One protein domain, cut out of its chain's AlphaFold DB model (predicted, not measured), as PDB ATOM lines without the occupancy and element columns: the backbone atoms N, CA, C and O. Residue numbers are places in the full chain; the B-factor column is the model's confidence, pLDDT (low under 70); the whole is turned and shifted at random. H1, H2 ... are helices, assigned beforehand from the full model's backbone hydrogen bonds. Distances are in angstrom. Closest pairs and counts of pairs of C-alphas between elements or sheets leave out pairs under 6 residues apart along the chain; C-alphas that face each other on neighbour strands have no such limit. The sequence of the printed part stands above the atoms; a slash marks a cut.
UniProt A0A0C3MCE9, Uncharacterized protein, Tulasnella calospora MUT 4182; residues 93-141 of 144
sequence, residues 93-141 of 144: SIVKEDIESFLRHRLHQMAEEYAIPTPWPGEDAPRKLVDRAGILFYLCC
ATOM      1  N   SER A  93     -92.055 -34.786 -14.812       65.75
ATOM      2  CA  SER A  93     -90.656 -34.865 -14.382       65.75
ATOM      3  C   SER A  93     -90.148 -33.505 -13.898       65.75
ATOM      4  O   SER A  93     -89.734 -33.404 -12.749       65.75
ATOM      5  N   ILE A  94     -90.306 -32.454 -14.708       72.25
ATOM      6  CA  ILE A  94     -89.888 -31.080 -14.386       72.25
ATOM      7  C   ILE A  94     -90.611 -30.577 -13.132       72.25
ATOM      8  O   ILE A  94     -89.984 -30.086 -12.199       72.25
ATOM      9  N   VAL A  95     -91.933 -30.771 -13.055       72.88
ATOM     10  CA  VAL A  95     -92.723 -30.334 -11.890       72.88
ATOM     11  C   VAL A  95     -92.289 -31.057 -10.611       72.88
ATOM     12  O   VAL A  95     -92.204 -30.443  -9.550       72.88
ATOM     13  N   LYS A  96     -92.003 -32.361 -10.691       73.31
ATOM     14  CA  LYS A  96     -91.521 -33.136  -9.540       73.31
ATOM     15  C   LYS A  96     -90.144 -32.677  -9.074       73.31
ATOM     16  O   LYS A  96     -89.940 -32.579  -7.867       73.31
ATOM     17  N   GLU A  97     -89.232 -32.390 -10.000       79.94
ATOM     18  CA  GLU A  97     -87.893 -31.878  -9.686       79.94
ATOM     19  C   GLU A  97     -87.964 -30.517  -8.980       79.94
ATOM     20  O   GLU A  97     -87.320 -30.331  -7.944       79.94
ATOM     21  N   ASP A  98     -88.812 -29.605  -9.461       79.44
ATOM     22  CA  ASP A  98     -89.001 -28.293  -8.837       79.44
ATOM     23  C   ASP A  98     -89.623 -28.403  -7.434       79.44
ATOM     24  O   ASP A  98     -89.159 -27.752  -6.492       79.44
ATOM     25  N   ILE A  99     -90.643 -29.256  -7.258       79.81
ATOM     26  CA  ILE A  99     -91.256 -29.506  -5.942       79.81
ATOM     27  C   ILE A  99     -90.241 -30.153  -4.988       79.81
ATOM     28  O   ILE A  99     -90.164 -29.756  -3.823       79.81
ATOM     29  N   GLU A 100     -89.441 -31.121  -5.452       82.88
ATOM     30  CA  GLU A 100     -88.401 -31.758  -4.637       82.88
ATOM     31  C   GLU A 100     -87.356 -30.734  -4.185       82.88
ATOM     32  O   GLU A 100     -87.005 -30.692  -3.002       82.88
ATOM     33  N   SER A 101     -86.893 -29.885  -5.105       84.56
ATOM     34  CA  SER A 101     -85.933 -28.814  -4.829       84.56
ATOM     35  C   SER A 101     -86.478 -27.822  -3.796       84.56
ATOM     36  O   SER A 101     -85.815 -27.528  -2.796       84.56
ATOM     37  N   PHE A 102     -87.727 -27.382  -3.968       84.25
ATOM     38  CA  PHE A 102     -88.406 -26.501  -3.021       84.25
ATOM     39  C   PHE A 102     -88.531 -27.135  -1.628       84.25
ATOM     40  O   PHE A 102     -88.169 -26.508  -0.630       84.25
ATOM     41  N   LEU A 103     -88.994 -28.385  -1.542       84.56
ATOM     42  CA  LEU A 103     -89.140 -29.100  -0.272       84.56
ATOM     43  C   LEU A 103     -87.794 -29.299   0.425       84.56
ATOM     44  O   LEU A 103     -87.702 -29.077   1.630       84.56
ATOM     45  N   ARG A 104     -86.740 -29.669  -0.313       85.44
ATOM     46  CA  ARG A 104     -85.379 -29.785   0.236       85.44
ATOM     47  C   ARG A 104     -84.922 -28.467   0.844       85.44
ATOM     48  O   ARG A 104     -84.440 -28.462   1.974       85.44
ATOM     49  N   HIS A 105     -85.111 -27.365   0.124       85.88
ATOM     50  CA  HIS A 105     -84.728 -26.043   0.600       85.88
ATOM     51  C   HIS A 105     -85.509 -25.633   1.858       85.88
ATOM     52  O   HIS A 105     -84.905 -25.250   2.856       85.88
ATOM     53  N   ARG A 106     -86.841 -25.772   1.850       84.50
ATOM     54  CA  ARG A 106     -87.702 -25.386   2.982       84.50
ATOM     55  C   ARG A 106     -87.478 -26.247   4.218       84.50
ATOM     56  O   ARG A 106     -87.409 -25.711   5.318       84.50
ATOM     57  N   LEU A 107     -87.325 -27.560   4.049       84.81
ATOM     58  CA  LEU A 107     -87.011 -28.454   5.162       84.81
ATOM     59  C   LEU A 107     -85.630 -28.129   5.735       84.81
ATOM     60  O   LEU A 107     -85.474 -28.098   6.946       84.81
ATOM     61  N   HIS A 108     -84.637 -27.805   4.906       84.00
ATOM     62  CA  HIS A 108     -83.340 -27.379   5.429       84.00
ATOM     63  C   HIS A 108     -83.443 -26.086   6.253       84.00
ATOM     64  O   HIS A 108     -82.939 -26.043   7.371       84.00
ATOM     65  N   GLN A 109     -84.179 -25.083   5.759       85.25
ATOM     66  CA  GLN A 109     -84.433 -23.841   6.500       85.25
ATOM     67  C   GLN A 109     -85.116 -24.093   7.850       85.25
ATOM     68  O   GLN A 109     -84.696 -23.542   8.863       85.25
ATOM     69  N   MET A 110     -86.126 -24.966   7.893       83.25
ATOM     70  CA  MET A 110     -86.789 -25.335   9.150       83.25
ATOM     71  C   MET A 110     -85.841 -26.066  10.111       83.25
ATOM     72  O   MET A 110     -85.927 -25.878  11.320       83.25
ATOM     73  N   ALA A 111     -84.932 -26.897   9.597       85.62
ATOM     74  CA  ALA A 111     -83.957 -27.596  10.430       85.62
ATOM     75  C   ALA A 111     -83.039 -26.608  11.160       85.62
ATOM     76  O   ALA A 111     -82.780 -26.775  12.351       85.62
ATOM     77  N   GLU A 112     -82.585 -25.574  10.451       84.81
ATOM     78  CA  GLU A 112     -81.775 -24.495  11.014       84.81
ATOM     79  C   GLU A 112     -82.578 -23.649  12.011       84.81
ATOM     80  O   GLU A 112     -82.106 -23.406  13.121       84.81
ATOM     81  N   GLU A 113     -83.803 -23.250  11.650       89.50
ATOM     82  CA  GLU A 113     -84.672 -22.406  12.483       89.50
ATOM     83  C   GLU A 113     -85.045 -23.075  13.813       89.50
ATOM     84  O   GLU A 113     -85.008 -22.440  14.868       89.50
ATOM     85  N   TYR A 114     -85.361 -24.371  13.780       86.81
ATOM     86  CA  TYR A 114     -85.791 -25.134  14.954       86.81
ATOM     87  C   TYR A 114     -84.670 -25.963  15.597       86.81
ATOM     88  O   TYR A 114     -84.946 -26.773  16.482       86.81
ATOM     89  N   ALA A 115     -83.413 -25.772  15.171       87.25
ATOM     90  CA  ALA A 115     -82.243 -26.517  15.648       87.25
ATOM     91  C   ALA A 115     -82.457 -28.048  15.652       87.25
ATOM     92  O   ALA A 115     -82.103 -28.749  16.606       87.25
ATOM     93  N   ILE A 116     -83.065 -28.570  14.584       82.94
ATOM     94  CA  ILE A 116     -83.381 -29.994  14.456       82.94
ATOM     95  C   ILE A 116     -82.082 -30.767  14.174       82.94
ATOM     96  O   ILE A 116     -81.373 -30.441  13.219       82.94
ATOM     97  N   PRO A 117     -81.754 -31.814  14.958       78.19
ATOM     98  CA  PRO A 117     -80.552 -32.609  14.736       78.19
ATOM     99  C   PRO A 117     -80.541 -33.294  13.365       78.19
ATOM    100  O   PRO A 117     -81.540 -33.868  12.925       78.19
ATOM    101  N   THR A 118     -79.383 -33.297  12.705       74.88
ATOM    102  CA  THR A 118     -79.162 -34.091  11.493       74.88
ATOM    103  C   THR A 118     -79.064 -35.588  11.836       74.88
ATOM    104  O   THR A 118     -78.550 -35.935  12.901       74.88
ATOM    105  N   PRO A 119     -79.534 -36.508  10.965       70.00
ATOM    106  CA  PRO A 119     -80.028 -36.298   9.604       70.00
ATOM    107  C   PRO A 119     -81.558 -36.119   9.545       70.00
ATOM    108  O   PRO A 119     -82.309 -37.086   9.437       70.00
ATOM    109  N   TRP A 120     -82.026 -34.871   9.545       74.25
ATOM    110  CA  TRP A 120     -83.412 -34.508   9.246       74.25
ATOM    111  C   TRP A 120     -83.431 -33.598   8.008       74.25
ATOM    112  O   TRP A 120     -82.534 -32.765   7.869       74.25
ATOM    113  N   PRO A 121     -84.384 -33.763   7.070       64.38
ATOM    114  CA  PRO A 121     -85.521 -34.695   7.075       64.38
ATOM    115  C   PRO A 121     -85.172 -36.139   6.636       64.38
ATOM    116  O   PRO A 121     -86.049 -36.997   6.602       64.38
ATOM    117  N   GLY A 122     -83.901 -36.425   6.323       74.75
ATOM    118  CA  GLY A 122     -83.458 -37.673   5.681       74.75
ATOM    119  C   GLY A 122     -83.615 -37.615   4.154       74.75
ATOM    120  O   GLY A 122     -84.476 -36.899   3.645       74.75
ATOM    121  N   GLU A 123     -82.780 -38.339   3.394       75.31
ATOM    122  CA  GLU A 123     -82.740 -38.217   1.919       75.31
ATOM    123  C   GLU A 123     -84.060 -38.576   1.218       75.31
ATOM    124  O   GLU A 123     -84.381 -37.989   0.180       75.31
ATOM    125  N   ASP A 124     -84.834 -39.493   1.805       79.44
ATOM    126  CA  ASP A 124     -86.081 -40.014   1.234       79.44
ATOM    127  C   ASP A 124     -87.321 -39.178   1.567       79.44
ATOM    128  O   ASP A 124     -88.358 -39.330   0.918       79.44
ATOM    129  N   ALA A 125     -87.270 -38.326   2.594       78.75
ATOM    130  CA  ALA A 125     -88.451 -37.591   3.042       78.75
ATOM    131  C   ALA A 125     -88.963 -36.582   1.998       78.75
ATOM    132  O   ALA A 125     -90.165 -36.608   1.729       78.75
ATOM    133  N   PRO A 126     -88.112 -35.773   1.332       79.12
ATOM    134  CA  PRO A 126     -88.556 -34.917   0.233       79.12
ATOM    135  C   PRO A 126     -89.213 -35.718  -0.894       79.12
ATOM    136  O   PRO A 126     -90.299 -35.359  -1.332       79.12
ATOM    137  N   ARG A 127     -88.632 -36.856  -1.298       78.00
ATOM    138  CA  ARG A 127     -89.200 -37.719  -2.350       78.00
ATOM    139  C   ARG A 127     -90.568 -38.285  -1.971       78.00
ATOM    140  O   ARG A 127     -91.501 -38.219  -2.764       78.00
ATOM    141  N   LYS A 128     -90.726 -38.765  -0.733       79.75
ATOM    142  CA  LYS A 128     -92.020 -39.245  -0.217       79.75
ATOM    143  C   LYS A 128     -93.069 -38.131  -0.156       79.75
ATOM    144  O   LYS A 128     -94.247 -38.397  -0.378       79.75
ATOM    145  N   LEU A 129     -92.662 -36.900   0.152       78.06
ATOM    146  CA  LEU A 129     -93.551 -35.737   0.155       78.06
ATOM    147  C   LEU A 129     -93.954 -35.330  -1.267       78.06
ATOM    148  O   LEU A 129     -95.134 -35.083  -1.491       78.06
ATOM    149  N   VAL A 130     -93.031 -35.359  -2.233       77.69
ATOM    150  CA  VAL A 130     -93.330 -35.153  -3.664       77.69
ATOM    151  C   VAL A 130     -94.339 -36.189  -4.159       77.69
ATOM    152  O   VAL A 130     -95.337 -35.832  -4.782       77.69
ATOM    153  N   ASP A 131     -94.138 -37.468  -3.834       73.81
ATOM    154  CA  ASP A 131     -95.057 -38.535  -4.246       73.81
ATOM    155  C   ASP A 131     -96.454 -38.388  -3.624       73.81
ATOM    156  O   ASP A 131     -97.446 -38.751  -4.257       73.81
ATOM    157  N   ARG A 132     -96.556 -37.811  -2.417       69.81
ATOM    158  CA  ARG A 132     -97.844 -37.493  -1.777       69.81
ATOM    159  C   ARG A 132     -98.493 -36.218  -2.320       69.81
ATOM    160  O   ARG A 132     -99.714 -36.183  -2.438       69.81
ATOM    161  N   ALA A 133     -97.709 -35.190  -2.639       64.69
ATOM    162  CA  ALA A 133     -98.192 -33.915  -3.172       64.69
ATOM    163  C   ALA A 133     -98.547 -33.985  -4.671       64.69
ATOM    164  O   ALA A 133     -99.292 -33.149  -5.191       64.69
ATOM    165  N   GLY A 134     -98.044 -34.999  -5.379       66.38
ATOM    166  CA  GLY A 134     -98.305 -35.204  -6.799       66.38
ATOM    167  C   GLY A 134     -97.650 -34.122  -7.660       66.38
ATOM    168  O   GLY A 134     -96.429 -34.046  -7.737       66.38
ATOM    169  N   ILE A 135     -98.470 -33.323  -8.356       58.62
ATOM    170  CA  ILE A 135     -98.037 -32.216  -9.238       58.62
ATOM    171  C   ILE A 135     -98.499 -30.837  -8.737       58.62
ATOM    172  O   ILE A 135     -98.409 -29.850  -9.463       58.62
ATOM    173  N   LEU A 136     -99.071 -30.764  -7.532       57.34
ATOM    174  CA  LEU A 136     -99.711 -29.554  -7.021       57.34
ATOM    175  C   LEU A 136     -98.880 -28.970  -5.879       57.34
ATOM    176  O   LEU A 136     -98.869 -29.511  -4.776       57.34
ATOM    177  N   PHE A 137     -98.246 -27.822  -6.130       54.31
ATOM    178  CA  PHE A 137     -97.463 -27.081  -5.132       54.31
ATOM    179  C   PHE A 137     -98.252 -26.754  -3.852       54.31
ATOM    180  O   PHE A 137     -97.674 -26.737  -2.770       54.31
ATOM    181  N   TYR A 138     -99.570 -26.547  -3.945       50.88
ATOM    182  CA  TYR A 138    -100.410 -26.212  -2.788       50.88
ATOM    183  C   TYR A 138    -100.529 -27.357  -1.766       50.88
ATOM    184  O   TYR A 138    -100.587 -27.097  -0.568       50.88
ATOM    185  N   LEU A 139    -100.485 -28.625  -2.199       48.44
ATOM    186  CA  LEU A 139    -100.590 -29.775  -1.284       48.44
ATOM    187  C   LEU A 139     -99.345 -29.955  -0.402       48.44
ATOM    188  O   LEU A 139     -99.428 -30.589   0.649       48.44
ATOM    189  N   CYS A 140     -98.206 -29.376  -0.790       42.94
ATOM    190  CA  CYS A 140     -96.999 -29.369   0.036       42.94
ATOM    191  C   CYS A 140     -97.122 -28.469   1.276       42.94
ATOM    192  O   CYS A 140     -96.376 -28.674   2.230       42.94
ATOM    193  N   CYS A 141     -98.031 -27.488   1.273       44.03
ATOM    194  CA  CYS A 141     -98.154 -26.500   2.348       44.03
ATOM    195  C   CYS A 141     -99.206 -26.860   3.413       44.03
ATOM    196  O   CYS A 141     -99.086 -26.390   4.537       44.03
TER     197      CYS A 141
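Overview. This is residues 93 to 141 of the 144 residues of an uncharacterized protein of Tulasnella calospora MUT 4182 (UniProt A0A0C3MCE9). One long helix, H1, runs along the longest axis of the domain, and the chain then folds back through a loop so that a shorter helix, H2, packs on residues 96 to 104 of H1 at a steep angle. A four-residue helix, H3, follows next to the last residue of H2, near the last printed residue. The printed part has 49 residues with three named helices, in the order H1, H2, H3, and no named strand; the class is all helix. The whole is compact, with a radius of gyration of the C-alphas of 10.9 A, and its outline is elongated, spanning 31 by 18 by 15 A.

Along the chain. H1, residues 93 to 113, begins at C-alpha 93 (-90.656, -34.865, -14.382) and measures 30.2 A from first to last C-alpha. H2, residues 124 to 133, begins at C-alpha 124 (-86.081, -40.014, 1.234) and measures 14.3 A. H3, residues 137 to 140, measures 5.7 A and ends at C-alpha 140 (-96.999, -29.369, 0.036).

Arrangement. H1 touches H2 with residues 96 to 104 alone; their closest C-alphas, those of Glu 100 and Pro 126, are 5.8 A apart. They run opposite ways at a steep tilt of 57 degrees. H1 and H3 are close but not clearly touching, their closest C-alphas, of Ile 99 and Phe 137, being 6.7 A apart. H2 and H3 touch, with the closest C-alphas, of Ala 133 and Leu 139, 5.1 A apart. In H1 and H2 every O i to N i+4 pair is within hydrogen-bond range; H3 is too short for such a pair, and its one O i to N i+3 pair is within range.

Size, cuts and confidence. The two C-alphas farthest apart, of Ser 93 and Ala 115, are 32.3 A apart. The printed part has no cut. The link from H1 to H2 is short and that from H2 to H3 is tight. The mean pLDDT of the printed part is 74.8; residues 93, 121 and 132 to 141 are under 70, and H3 has a mean of 49.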